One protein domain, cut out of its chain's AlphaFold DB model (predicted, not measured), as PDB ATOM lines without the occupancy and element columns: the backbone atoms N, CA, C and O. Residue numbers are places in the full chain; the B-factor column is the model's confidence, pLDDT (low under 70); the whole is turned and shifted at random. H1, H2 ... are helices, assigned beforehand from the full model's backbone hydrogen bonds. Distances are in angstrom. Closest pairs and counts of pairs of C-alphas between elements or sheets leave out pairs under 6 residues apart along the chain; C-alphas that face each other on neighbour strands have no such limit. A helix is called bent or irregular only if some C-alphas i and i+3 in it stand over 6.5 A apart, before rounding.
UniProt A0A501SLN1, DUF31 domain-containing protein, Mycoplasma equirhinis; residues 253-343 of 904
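Overview. This is residues 253 to 343 of the 904 residues of the protein "DUF31 domain-containing protein" of Mycoplasma equirhinis (UniProt A0A501SLN1). The domain is a drawn-out, loosely joined row of parts: the short helices H1 and H2 lie toward one end, the longer H3 and H4 make a helical hairpin in the middle, and the short H5 lies crosswise to H3, toward the end where the link between H3 and H4 turns. H3 is kinked, and H4 folds back along only a part of it, residues 284 to 292; a long stretch with no named element, residues 320 to 331, leads from H4 to H5. The printed part has 91 residues with five named helices, in the order H1, H2, H3, H4, H5, and no named strand, and its class is all helix. The whole is loose, with a radius of gyration of the C-alphas of 15.2 A, and elongated, spanning 48 by 26 by 22 A along its three main axes.

Along the chain. The printed part begins at Asp 253, whose C-alpha is at (-19.630, 13.694, 22.454). H1, residues 263 to 268, begins at C-alpha 263 at (-4.787, 29.182, 17.196) and is 8.7 A long from first to last C-alpha. H2, residues 271 to 277, is 9.8 A long. H3, residues 279 to 297, is the longest helix by residues and measures 26.6 A, from C-alpha 279 at (-16.449, 18.944, 27.181) to C-alpha 297 at (-26.810, 6.013, 47.949). It has a kink of 55 degrees near residue 291 and is irregular: C-alphas 293 and 296 are 9.2 A apart. H4, residues 309 to 319, is 15.3 A long. H5, residues 332 to 338, is 9.9 A long and ends at C-alpha 338 at (-15.046, 14.318, 50.508).

Arrangement. H1 and H2 are close but not clearly touching, and their closest C-alphas, those of Leu 266 and Leu 274, are 7.4 A apart. They run opposite ways at a steep tilt of 65 degrees. H2 and H3 are also close but not clearly touching, with the closest C-alphas, those of Gln 275 and Tyr 281, 6.5 A apart. They run the same way at a steep tilt of 69 degrees, only just short of about perpendicular. H3 and H4 touch and form a helical hairpin, running opposite ways at a shallow tilt of 28 degrees. H3 touches H4 with residues 284 to 292 alone, and their closest C-alphas, those of Phe 288 and Glu 318, are 5.2 A apart. H3 and H5 are close but not clearly touching and about perpendicular, at 85 degrees, with the closest C-alphas, those of Leu 292 and Phe 338, 6.3 A apart. H1 is apart from H3, H4 and H5; H2 is apart from H4 and H5; H4 and H5 are apart, though they follow each other in the chain. Within H1, H2, H4 and H5, every pair of O of residue i and N of residue i+4 is within hydrogen-bond range; in H3, 12 of 15 are.

Size, cuts and confidence. The two C-alphas farthest apart, those of His 263 and Asn 304, are 48.1 A from each other, and the first and last printed C-alphas, of Asp 253 and Leu 343, are 29.2 A apart. The centre of H3 is nearest to the mean of the C-alphas, at 6.6 A, and that of H1 is farthest from it, at 25.3 A. The printed part has no cut. The links from H1 to H2 and from H2 to H3 are tight, with 2 residues and 1 residue between the helices. The links from H3 to H4, with 11 residues, and from H4 to H5, with 12 residues, are long. The mean pLDDT of the printed part of this predicted model is 90.6, and no printed residue is under 70.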
ATOM      1  N   ASP A 253     -20.008  12.320  22.795       72.81
ATOM      2  CA  ASP A 253     -19.630  13.694  22.454       72.81
ATOM      3  C   ASP A 253     -19.190  14.538  23.671       72.81
ATOM      4  O   ASP A 253     -18.340  15.420  23.536       72.81
ATOM      5  N   LEU A 254     -19.708  14.251  24.875       83.56
ATOM      6  CA  LEU A 254     -19.312  14.950  26.106       83.56
ATOM      7  C   LEU A 254     -17.914  14.553  26.601       83.56
ATOM      8  O   LEU A 254     -17.331  15.281  27.393       83.56
ATOM      9  N   PHE A 255     -17.359  13.430  26.139       89.62
ATOM     10  CA  PHE A 255     -16.059  12.901  26.574       89.62
ATOM     11  C   PHE A 255     -14.936  13.163  25.555       89.62
ATOM     12  O   PHE A 255     -13.889  12.516  25.609       89.62
ATOM     13  N   ARG A 256     -15.143  14.100  24.621       86.25
ATOM     14  CA  ARG A 256     -14.133  14.545  23.650       86.25
ATOM     15  C   ARG A 256     -13.294  15.709  24.199       86.25
ATOM     16  O   ARG A 256     -13.820  16.600  24.868       86.25
ATOM     17  N   SER A 257     -12.006  15.728  23.848       90.50
ATOM     18  CA  SER A 257     -11.044  16.793  24.188       90.50
ATOM     19  C   SER A 257     -10.154  17.273  23.026       90.50
ATOM     20  O   SER A 257      -9.350  18.175  23.228       90.50
ATOM     21  N   GLU A 258     -10.284  16.701  21.826       93.31
ATOM     22  CA  GLU A 258      -9.411  16.987  20.672       93.31
ATOM     23  C   GLU A 258     -10.005  17.960  19.648       93.31
ATOM     24  O   GLU A 258     -11.218  17.968  19.400       93.31
ATOM     25  N   HIS A 259      -9.126  18.721  18.996       95.00
ATOM     26  CA  HIS A 259      -9.425  19.636  17.893       95.00
ATOM     27  C   HIS A 259     -10.588  20.600  18.192       95.00
ATOM     28  O   HIS A 259     -11.557  20.686  17.434       95.00
ATOM     29  N   LEU A 260     -10.505  21.290  19.336       92.62
ATOM     30  CA  LEU A 260     -11.570  22.130  19.897       92.62
ATOM     31  C   LEU A 260     -11.323  23.637  19.752       92.62
ATOM     32  O   LEU A 260     -12.294  24.391  19.685       92.62
ATOM     33  N   PHE A 261     -10.066  24.084  19.682       95.50
ATOM     34  CA  PHE A 261      -9.687  25.498  19.812       95.50
ATOM     35  C   PHE A 261      -9.014  26.059  18.552       95.50
ATOM     36  O   PHE A 261      -8.333  25.347  17.813       95.50
ATOM     37  N   THR A 262      -9.211  27.347  18.291       95.44
ATOM     38  CA  THR A 262      -8.461  28.107  17.278       95.44
ATOM     39  C   THR A 262      -7.031  28.398  17.738       95.44
ATOM     40  O   THR A 262      -6.726  28.305  18.929       95.44
ATOM     41  N   HIS A 263      -6.147  28.795  16.817       94.06
ATOM     42  CA  HIS A 263      -4.787  29.182  17.196       94.06
ATOM     43  C   HIS A 263      -4.770  30.407  18.135       94.06
ATOM     44  O   HIS A 263      -3.999  30.433  19.092       94.06
ATOM     45  N   GLU A 264      -5.663  31.384  17.927       94.38
ATOM     46  CA  GLU A 264      -5.786  32.560  18.805       94.38
ATOM     47  C   GLU A 264      -6.211  32.174  20.231       94.38
ATOM     48  O   GLU A 264      -5.609  32.633  21.202       94.38
ATOM     49  N   GLU A 265      -7.208  31.293  20.376       95.44
ATOM     50  CA  GLU A 265      -7.654  30.800  21.686       95.44
ATOM     51  C   GLU A 265      -6.514  30.087  22.434       95.44
ATOM     52  O   GLU A 265      -6.317  30.340  23.625       95.44
ATOM     53  N   LEU A 266      -5.726  29.262  21.736       95.56
ATOM     54  CA  LEU A 266      -4.574  28.547  22.302       95.56
ATOM     55  C   LEU A 266      -3.419  29.476  22.711       95.56
ATOM     56  O   LEU A 266      -2.752  29.217  23.710       95.56
ATOM     57  N   ALA A 267      -3.181  30.559  21.966       92.69
ATOM     58  CA  ALA A 267      -2.136  31.534  22.279       92.69
ATOM     59  C   ALA A 267      -2.533  32.500  23.414       92.69
ATOM     60  O   ALA A 267      -1.671  33.004  24.140       92.69
ATOM     61  N   LYS A 268      -3.834  32.778  23.573       92.88
ATOM     62  CA  LYS A 268      -4.352  33.782  24.513       92.88
ATOM     63  C   LYS A 268      -4.586  33.246  25.925       92.88
ATOM     64  O   LYS A 268      -4.183  33.900  26.884       92.88
ATOM     65  N   ASN A 269      -5.245  32.097  26.051       93.94
ATOM     66  CA  ASN A 269      -5.681  31.548  27.339       93.94
ATOM     67  C   ASN A 269      -4.547  30.782  28.053       93.94
ATOM     68  O   ASN A 269      -3.574  30.356  27.427       93.94
ATOM     69  N   SER A 270      -4.681  30.584  29.365       93.75
ATOM     70  CA  SER A 270      -3.896  29.597  30.120       93.75
ATOM     71  C   SER A 270      -4.333  28.167  29.782       93.75
ATOM     72  O   SER A 270      -5.449  27.920  29.316       93.75
ATOM     73  N   ILE A 271      -3.475  27.187  30.070       93.88
ATOM     74  CA  ILE A 271      -3.810  25.768  29.848       93.88
ATOM     75  C   ILE A 271      -4.927  25.309  30.777       93.88
ATOM     76  O   ILE A 271      -5.767  24.515  30.363       93.88
ATOM     77  N   LEU A 272      -4.987  25.847  31.998       94.19
ATOM     78  CA  LEU A 272      -6.070  25.557  32.930       94.19
ATOM     79  C   LEU A 272      -7.420  26.065  32.397       94.19
ATOM     80  O   LEU A 272      -8.396  25.319  32.405       94.19
ATOM     81  N   GLU A 273      -7.482  27.293  31.872       94.62
ATOM     82  CA  GLU A 273      -8.708  27.833  31.262       94.62
ATOM     83  C   GLU A 273      -9.151  27.008  30.049       94.62
ATOM     84  O   GLU A 273     -10.325  26.652  29.949       94.62
ATOM     85  N   LEU A 274      -8.219  26.655  29.158       93.62
ATOM     86  CA  LEU A 274      -8.496  25.806  27.995       93.62
ATOM     87  C   LEU A 274      -8.992  24.414  28.426       93.62
ATOM     88  O   LEU A 274     -10.021  23.953  27.933       93.62
ATOM     89  N   GLN A 275      -8.340  23.776  29.407       93.00
ATOM     90  CA  GLN A 275      -8.767  22.495  29.981       93.00
ATOM     91  C   GLN A 275     -10.210  22.590  30.498       93.00
ATOM     92  O   GLN A 275     -11.061  21.787  30.107       93.00
ATOM     93  N   MET A 276     -10.511  23.610  31.311       91.50
ATOM     94  CA  MET A 276     -11.837  23.848  31.896       91.50
ATOM     95  C   MET A 276     -12.925  24.150  30.853       91.50
ATOM     96  O   MET A 276     -14.114  23.926  31.107       91.50
ATOM     97  N   GLN A 277     -12.549  24.638  29.669       91.06
ATOM     98  CA  GLN A 277     -13.469  24.859  28.554       91.06
ATOM     99  C   GLN A 277     -13.840  23.563  27.811       91.06
ATOM    100  O   GLN A 277     -14.909  23.529  27.190       91.06
ATOM    101  N   THR A 278     -13.042  22.492  27.903       91.38
ATOM    102  CA  THR A 278     -13.322  21.224  27.199       91.38
ATOM    103  C   THR A 278     -14.621  20.540  27.673       91.38
ATOM    104  O   THR A 278     -14.987  20.638  28.850       91.38
ATOM    105  N   PRO A 279     -15.332  19.805  26.790       90.12
ATOM    106  CA  PRO A 279     -16.449  18.944  27.181       90.12
ATOM    107  C   PRO A 279     -16.023  17.890  28.209       90.12
ATOM    108  O   PRO A 279     -16.694  17.739  29.231       90.12
ATOM    109  N   LEU A 280     -14.879  17.232  27.968       92.75
ATOM    110  CA  LEU A 280     -14.348  16.175  28.826       92.75
ATOM    111  C   LEU A 280     -14.164  16.650  30.273       92.75
ATOM    112  O   LEU A 280     -14.674  16.008  31.188       92.75
ATOM    113  N   TYR A 281     -13.526  17.805  30.494       93.75
ATOM    114  CA  TYR A 281     -13.399  18.369  31.839       93.75
ATOM    115  C   TYR A 281     -14.770  18.634  32.472       93.75
ATOM    116  O   TYR A 281     -15.022  18.231  33.607       93.75
ATOM    117  N   LYS A 282     -15.684  19.283  31.737       92.62
ATOM    118  CA  LYS A 282     -17.020  19.643  32.240       92.62
ATOM    119  C   LYS A 282     -17.824  18.413  32.662       92.62
ATOM    120  O   LYS A 282     -18.437  18.435  33.730       92.62
ATOM    121  N   VAL A 283     -17.803  17.338  31.869       93.25
ATOM    122  CA  VAL A 283     -18.533  16.104  32.193       93.25
ATOM    123  C   VAL A 283     -17.866  15.321  33.326       93.25
ATOM    124  O   VAL A 283     -18.570  14.867  34.227       93.25
ATOM    125  N   LYS A 284     -16.529  15.227  33.353       95.25
ATOM    126  CA  LYS A 284     -15.785  14.512  34.405       95.25
ATOM    127  C   LYS A 284     -15.873  15.236  35.749       95.25
ATOM    128  O   LYS A 284     -16.219  14.611  36.745       95.25
ATOM    129  N   PHE A 285     -15.726  16.562  35.780       95.00
ATOM    130  CA  PHE A 285     -15.928  17.357  36.997       95.00
ATOM    131  C   PHE A 285     -17.389  17.342  37.479       95.00
ATOM    132  O   PHE A 285     -17.656  17.322  38.681       95.00
ATOM    133  N   ASN A 286     -18.363  17.297  36.564       94.56
ATOM    134  CA  ASN A 286     -19.760  17.064  36.930       94.56
ATOM    135  C   ASN A 286     -19.966  15.677  37.564       94.56
ATOM    136  O   ASN A 286     -20.551  15.588  38.644       94.56
ATOM    137  N   ASN A 287     -19.464  14.616  36.926       95.94
ATOM    138  CA  ASN A 287     -19.559  13.250  37.438       95.94
ATOM    139  C   ASN A 287     -18.855  13.109  38.793       95.94
ATOM    140  O   ASN A 287     -19.415  12.489  39.694       95.94
ATOM    141  N   PHE A 288     -17.698  13.752  38.973       96.31
ATOM    142  CA  PHE A 288     -16.992  13.848  40.247       96.31
ATOM    143  C   PHE A 288     -17.888  14.459  41.339       96.31
ATOM    144  O   PHE A 288     -18.195  13.801  42.334       96.31
ATOM    145  N   LYS A 289     -18.436  15.664  41.115       94.81
ATOM    146  CA  LYS A 289     -19.394  16.303  42.044       94.81
ATOM    147  C   LYS A 289     -20.641  15.454  42.325       94.81
ATOM    148  O   LYS A 289     -21.218  15.582  43.410       94.81
ATOM    149  N   TRP A 290     -21.069  14.632  41.364       94.75
ATOM    150  CA  TRP A 290     -22.193  13.713  41.523       94.75
ATOM    151  C   TRP A 290     -21.832  12.527  42.425       94.75
ATOM    152  O   TRP A 290     -22.566  12.265  43.380       94.75
ATOM    153  N   ILE A 291     -20.701  11.841  42.186       95.38
ATOM    154  CA  ILE A 291     -20.301  10.677  42.996       95.38
ATOM    155  C   ILE A 291     -20.049  11.066  44.453       95.38
ATOM    156  O   ILE A 291     -20.478  10.328  45.338       95.38
ATOM    157  N   LEU A 292     -19.488  12.256  44.716       94.75
ATOM    158  CA  LEU A 292     -19.301  12.769  46.079       94.75
ATOM    159  C   LEU A 292     -20.600  12.737  46.900       94.75
ATOM    160  O   LEU A 292     -20.555  12.435  48.085       94.75
ATOM    161  N   ARG A 293     -21.762  12.982  46.280       93.50
ATOM    162  CA  ARG A 293     -23.063  13.039  46.973       93.50
ATOM    163  C   ARG A 293     -23.942  11.798  46.810       93.50
ATOM    164  O   ARG A 293     -24.829  11.598  47.628       93.50
ATOM    165  N   ASN A 294     -23.728  10.988  45.770       91.62
ATOM    166  CA  ASN A 294     -24.679   9.941  45.367       91.62
ATOM    167  C   ASN A 294     -24.077   8.528  45.248       91.62
ATOM    168  O   ASN A 294     -24.827   7.567  45.057       91.62
ATOM    169  N   TYR A 295     -22.750   8.363  45.343       90.12
ATOM    170  CA  TYR A 295     -22.121   7.040  45.276       90.12
ATOM    171  C   TYR A 295     -22.684   6.110  46.365       90.12
ATOM    172  O   TYR A 295     -22.797   6.506  47.522       90.12
ATOM    173  N   GLN A 296     -23.099   4.898  45.976       83.81
ATOM    174  CA  GLN A 296     -23.724   3.898  46.862       83.81
ATOM    175  C   GLN A 296     -24.763   4.498  47.844       83.81
ATOM    176  O   GLN A 296     -24.699   4.282  49.056       83.81
ATOM    177  N   THR A 297     -25.682   5.305  47.295       79.88
ATOM    178  CA  THR A 297     -26.810   6.013  47.949       79.88
ATOM    179  C   THR A 297     -26.488   7.008  49.068       79.88
ATOM    180  O   THR A 297     -27.361   7.806  49.399       79.88
ATOM    181  N   ASN A 298     -25.273   7.019  49.620       81.06
ATOM    182  CA  ASN A 298     -24.879   7.894  50.734       81.06
ATOM    183  C   ASN A 298     -23.806   8.931  50.354       81.06
ATOM    184  O   ASN A 298     -23.493   9.803  51.160       81.06
ATOM    185  N   GLY A 299     -23.239   8.833  49.149       89.06
ATOM    186  CA  GLY A 299     -22.095   9.636  48.728       89.06
ATOM    187  C   GLY A 299     -20.757   9.071  49.200       89.06
ATOM    188  O   GLY A 299     -20.674   7.994  49.793       89.06
ATOM    189  N   MET A 300     -19.694   9.817  48.907       92.12
ATOM    190  CA  MET A 300     -18.349   9.528  49.397       92.12
ATOM    191  C   MET A 300     -18.209  10.030  50.837       92.12
ATOM    192  O   MET A 300     -18.541  11.179  51.132       92.12
ATOM    193  N   ASP A 301     -17.686   9.184  51.722       91.25
ATOM    194  CA  ASP A 301     -17.352   9.548  53.100       91.25
ATOM    195  C   ASP A 301     -16.025   8.905  53.499       91.25
ATOM    196  O   ASP A 301     -15.974   7.754  53.928       91.25
ATOM    197  N   PHE A 302     -14.951   9.678  53.358       90.44
ATOM    198  CA  PHE A 302     -13.611   9.316  53.806       90.44
ATOM    199  C   PHE A 302     -13.322   9.781  55.241       90.44
ATOM    200  O   PHE A 302     -12.225   9.542  55.743       90.44
ATOM    201  N   LEU A 303     -14.237  10.502  55.901       86.00
ATOM    202  CA  LEU A 303     -14.050  11.011  57.265       86.00
ATOM    203  C   LEU A 303     -14.440   9.950  58.299       86.00
ATOM    204  O   LEU A 303     -13.665   9.674  59.211       86.00
ATOM    205  N   ASN A 304     -15.607   9.326  58.124       80.06
ATOM    206  CA  ASN A 304     -16.171   8.366  59.078       80.06
ATOM    207  C   ASN A 304     -15.966   6.900  58.674       80.06
ATOM    208  O   ASN A 304     -16.294   5.999  59.449       80.06
ATOM    209  N   ARG A 305     -15.469   6.633  57.459       75.56
ATOM    210  CA  ARG A 305     -15.265   5.274  56.936       75.56
ATOM    211  C   ARG A 305     -13.829   5.105  56.431       75.56
ATOM    212  O   ARG A 305     -13.296   6.029  55.815       75.56
ATOM    213  N   PRO A 306     -13.195   3.936  56.645       70.25
ATOM    214  CA  PRO A 306     -11.958   3.599  55.955       70.25
ATOM    215  C   PRO A 306     -12.185   3.647  54.444       70.25
ATOM    216  O   PRO A 306     -13.166   3.092  53.951       70.25
ATOM    217  N   ALA A 307     -11.275   4.290  53.716       70.12
ATOM    218  CA  ALA A 307     -11.318   4.329  52.262       70.12
ATOM    219  C   ALA A 307     -11.112   2.912  51.702       70.12
ATOM    220  O   ALA A 307     -10.002   2.378  51.759       70.12
ATOM    221  N   ASP A 308     -12.171   2.295  51.172       78.50
ATOM    222  CA  ASP A 308     -12.044   1.029  50.452       78.50
ATOM    223  C   ASP A 308     -11.499   1.247  49.028       78.50
ATOM    224  O   ASP A 308     -11.477   2.365  48.493       78.50
ATOM    225  N   PHE A 309     -11.020   0.161  48.419       81.00
ATOM    226  CA  PHE A 309     -10.391   0.197  47.101       81.00
ATOM    227  C   PHE A 309     -11.360   0.614  45.983       81.00
ATOM    228  O   PHE A 309     -10.969   1.368  45.100       81.00
ATOM    229  N   GLN A 310     -12.625   0.181  46.016       86.00
ATOM    230  CA  GLN A 310     -13.610   0.501  44.974       86.00
ATOM    231  C   GLN A 310     -14.068   1.959  45.067       86.00
ATOM    232  O   GLN A 310     -14.176   2.641  44.046       86.00
ATOM    233  N   MET A 311     -14.287   2.449  46.290       88.19
ATOM    234  CA  MET A 311     -14.604   3.849  46.562       88.19
ATOM    235  C   MET A 311     -13.467   4.770  46.098       88.19
ATOM    236  O   MET A 311     -13.711   5.760  45.405       88.19
ATOM    237  N   SER A 312     -12.221   4.412  46.423       89.12
ATOM    238  CA  SER A 312     -11.030   5.170  46.023       89.12
ATOM    239  C   SER A 312     -10.797   5.123  44.513       89.12
ATOM    240  O   SER A 312     -10.596   6.170  43.902       89.12
ATOM    241  N   ALA A 313     -10.903   3.945  43.888       89.00
ATOM    242  CA  ALA A 313     -10.796   3.801  42.440       89.00
ATOM    243  C   ALA A 313     -11.841   4.662  41.716       89.00
ATOM    244  O   ALA A 313     -11.479   5.422  40.823       89.00
ATOM    245  N   LYS A 314     -13.114   4.644  42.145       91.50
ATOM    246  CA  LYS A 314     -14.155   5.471  41.512       91.50
ATOM    247  C   LYS A 314     -13.947   6.973  41.732       91.50
ATOM    248  O   LYS A 314     -14.241   7.769  40.843       91.50
ATOM    249  N   PHE A 315     -13.434   7.365  42.898       93.69
ATOM    250  CA  PHE A 315     -13.060   8.749  43.188       93.69
ATOM    251  C   PHE A 315     -11.971   9.249  42.226       93.69
ATOM    252  O   PHE A 315     -12.146  10.295  41.600       93.69
ATOM    253  N   PHE A 316     -10.882   8.491  42.057       91.81
ATOM    254  CA  PHE A 316      -9.793   8.896  41.169       91.81
ATOM    255  C   PHE A 316     -10.143   8.737  39.678       91.81
ATOM    256  O   PHE A 316      -9.762   9.600  38.891       91.81
ATOM    257  N   GLU A 317     -10.940   7.733  39.284       93.44
ATOM    258  CA  GLU A 317     -11.433   7.564  37.904       93.44
ATOM    259  C   GLU A 317     -12.118   8.841  37.391       93.44
ATOM    260  O   GLU A 317     -11.869   9.264  36.262       93.44
ATOM    261  N   GLU A 318     -12.967   9.494  38.196       94.12
ATOM    262  CA  GLU A 318     -13.599  10.759  37.790       94.12
ATOM    263  C   GLU A 318     -12.663  11.967  37.835       94.12
ATOM    264  O   GLU A 318     -12.845  12.897  37.048       94.12
ATOM    265  N   LEU A 319     -11.624  11.937  38.672       92.50
ATOM    266  CA  LEU A 319     -10.604  12.984  38.715       92.50
ATOM    267  C   LEU A 319      -9.582  12.913  37.578       92.50
ATOM    268  O   LEU A 319      -8.938  13.927  37.322       92.50
ATOM    269  N   GLN A 320      -9.440  11.786  36.876       92.38
ATOM    270  CA  GLN A 320      -8.342  11.569  35.926       92.38
ATOM    271  C   GLN A 320      -8.206  12.647  34.832       92.38
ATOM    272  O   GLN A 320      -7.085  12.972  34.460       92.38
ATOM    273  N   ASP A 321      -9.290  13.256  34.342       92.25
ATOM    274  CA  ASP A 321      -9.223  14.366  33.362       92.25
ATOM    275  C   ASP A 321      -9.526  15.755  33.980       92.25
ATOM    276  O   ASP A 321      -9.539  16.781  33.292       92.25
ATOM    277  N   VAL A 322      -9.760  15.804  35.296       93.56
ATOM    278  CA  VAL A 322      -9.926  17.039  36.085       93.56
ATOM    279  C   VAL A 322      -8.577  17.477  36.659       93.56
ATOM    280  O   VAL A 322      -8.177  18.627  36.499       93.56
ATOM    281  N   GLY A 323      -7.861  16.554  37.309       92.00
ATOM    282  CA  GLY A 323      -6.515  16.750  37.848       92.00
ATOM    283  C   GLY A 323      -6.401  17.677  39.056       92.00
ATOM    284  O   GLY A 323      -5.280  17.985  39.453       92.00
ATOM    285  N   ILE A 324      -7.515  18.136  39.638       93.94
ATOM    286  CA  ILE A 324      -7.548  19.110  40.742       93.94
ATOM    287  C   ILE A 324      -8.657  18.727  41.735       93.94
ATOM    288  O   ILE A 324      -9.784  18.494  41.302       93.94
ATOM    289  N   PHE A 325      -8.352  18.668  43.040       94.12
ATOM    290  CA  PHE A 325      -9.333  18.447  44.123       94.12
ATOM    291  C   PHE A 325      -8.819  18.920  45.500       94.12
ATOM    292  O   PHE A 325      -7.618  19.125  45.668       94.12
ATOM    293  N   GLY A 326      -9.695  19.043  46.505       92.25
ATOM    294  CA  GLY A 326      -9.333  19.284  47.918       92.25
ATOM    295  C   GLY A 326     -10.191  20.317  48.668       92.25
ATOM    296  O   GLY A 326     -10.072  20.455  49.891       92.25
ATOM    297  N   ASP A 327     -11.068  21.031  47.958       91.06
ATOM    298  CA  ASP A 327     -11.936  22.091  48.499       91.06
ATOM    299  C   ASP A 327     -13.436  21.862  48.207       91.06
ATOM    300  O   ASP A 327     -14.270  22.722  48.498       91.06
ATOM    301  N   GLU A 328     -13.804  20.703  47.653       92.25
ATOM    302  CA  GLU A 328     -15.182  20.347  47.321       92.25
ATOM    303  C   GLU A 328     -16.039  20.147  48.576       92.25
ATOM    304  O   GLU A 328     -15.782  19.267  49.387       92.25
ATOM    305  N   GLY A 329     -17.108  20.932  48.709       91.50
ATOM    306  CA  GLY A 329     -18.047  20.867  49.832       91.50
ATOM    307  C   GLY A 329     -18.498  22.266  50.244       91.50
ATOM    308  O   GLY A 329     -17.841  23.255  49.920       91.50
ATOM    309  N   THR A 330     -19.639  22.377  50.925       92.00
ATOM    310  CA  THR A 330     -20.163  23.683  51.371       92.00
ATOM    311  C   THR A 330     -19.668  24.067  52.765       92.00
ATOM    312  O   THR A 330     -19.368  25.236  53.005       92.00
ATOM    313  N   THR A 331     -19.485  23.087  53.653       93.00
ATOM    314  CA  THR A 331     -18.896  23.257  54.992       93.00
ATOM    315  C   THR A 331     -17.500  22.633  55.063       93.00
ATOM    316  O   THR A 331     -17.121  21.826  54.212       93.00
ATOM    317  N   ASP A 332     -16.719  22.992  56.083       92.38
ATOM    318  CA  ASP A 332     -15.410  22.368  56.325       92.38
ATOM    319  C   ASP A 332     -15.516  20.873  56.698       92.38
ATOM    320  O   ASP A 332     -14.623  20.099  56.356       92.38
ATOM    321  N   GLU A 333     -16.637  20.442  57.288       92.69
ATOM    322  CA  GLU A 333     -16.958  19.023  57.506       92.69
ATOM    323  C   GLU A 333     -17.215  18.288  56.184       92.69
ATOM    324  O   GLU A 333     -16.636  17.228  55.953       92.69
ATOM    325  N   GLU A 334     -18.010  18.861  55.268       93.31
ATOM    326  CA  GLU A 334     -18.227  18.255  53.945       93.31
ATOM    327  C   GLU A 334     -16.922  18.120  53.155       93.31
ATOM    328  O   GLU A 334     -16.697  17.093  52.515       93.31
ATOM    329  N   LYS A 335     -16.047  19.129  53.233       94.06
ATOM    330  CA  LYS A 335     -14.734  19.126  52.573       94.06
ATOM    331  C   LYS A 335     -13.826  18.026  53.117       94.06
ATOM    332  O   LYS A 335     -13.184  17.323  52.343       94.06
ATOM    333  N   LEU A 336     -13.810  17.821  54.435       92.81
ATOM    334  CA  LEU A 336     -13.086  16.711  55.064       92.81
ATOM    335  C   LEU A 336     -13.695  15.339  54.742       92.81
ATOM    336  O   LEU A 336     -12.950  14.385  54.514       92.81
ATOM    337  N   ARG A 337     -15.029  15.244  54.670       92.69
ATOM    338  CA  ARG A 337     -15.769  14.037  54.269       92.69
ATOM    339  C   ARG A 337     -15.450  13.610  52.838       92.69
ATOM    340  O   ARG A 337     -15.271  12.423  52.580       92.69
ATOM    341  N   PHE A 338     -15.349  14.566  51.918       94.12
ATOM    342  CA  PHE A 338     -15.046  14.318  50.508       94.12
ATOM    343  C   PHE A 338     -13.544  14.191  50.204       94.12
ATOM    344  O   PHE A 338     -13.183  13.782  49.103       94.12
ATOM    345  N   PHE A 339     -12.658  14.476  51.163       93.56
ATOM    346  CA  PHE A 339     -11.216  14.423  50.946       93.56
ATOM    347  C   PHE A 339     -10.618  13.011  51.085       93.56
ATOM    348  O   PHE A 339     -10.494  12.471  52.192       93.56
ATOM    349  N   ASN A 340     -10.153  12.452  49.963       91.44
ATOM    350  CA  ASN A 340      -9.316  11.254  49.942       91.44
ATOM    351  C   ASN A 340      -7.813  11.629  49.988       91.44
ATOM    352  O   ASN A 340      -7.315  12.213  49.023       91.44
ATOM    353  N   PRO A 341      -7.062  11.292  51.057       85.44
ATOM    354  CA  PRO A 341      -5.629  11.593  51.149       85.44
ATOM    355  C   PRO A 341      -4.739  10.690  50.274       85.44
ATOM    356  O   PRO A 341      -3.573  11.032  50.035       85.44
ATOM    357  N   GLN A 342      -5.260   9.543  49.817       86.44
ATOM    358  CA  GLN A 342      -4.499   8.517  49.094       86.44
ATOM    359  C   GLN A 342      -4.017   8.987  47.709       86.44
ATOM    360  O   GLN A 342      -4.334  10.081  47.241       86.44
ATOM    361  N   LEU A 343      -3.232   8.136  47.051       83.38
ATOM    362  CA  LEU A 343      -2.765   8.288  45.679       83.38
ATOM    363  C   LEU A 343      -3.001   6.963  44.941       83.38
ATOM    364  O   LEU A 343      -2.628   5.907  45.452       83.38
TER     365      LEU A 343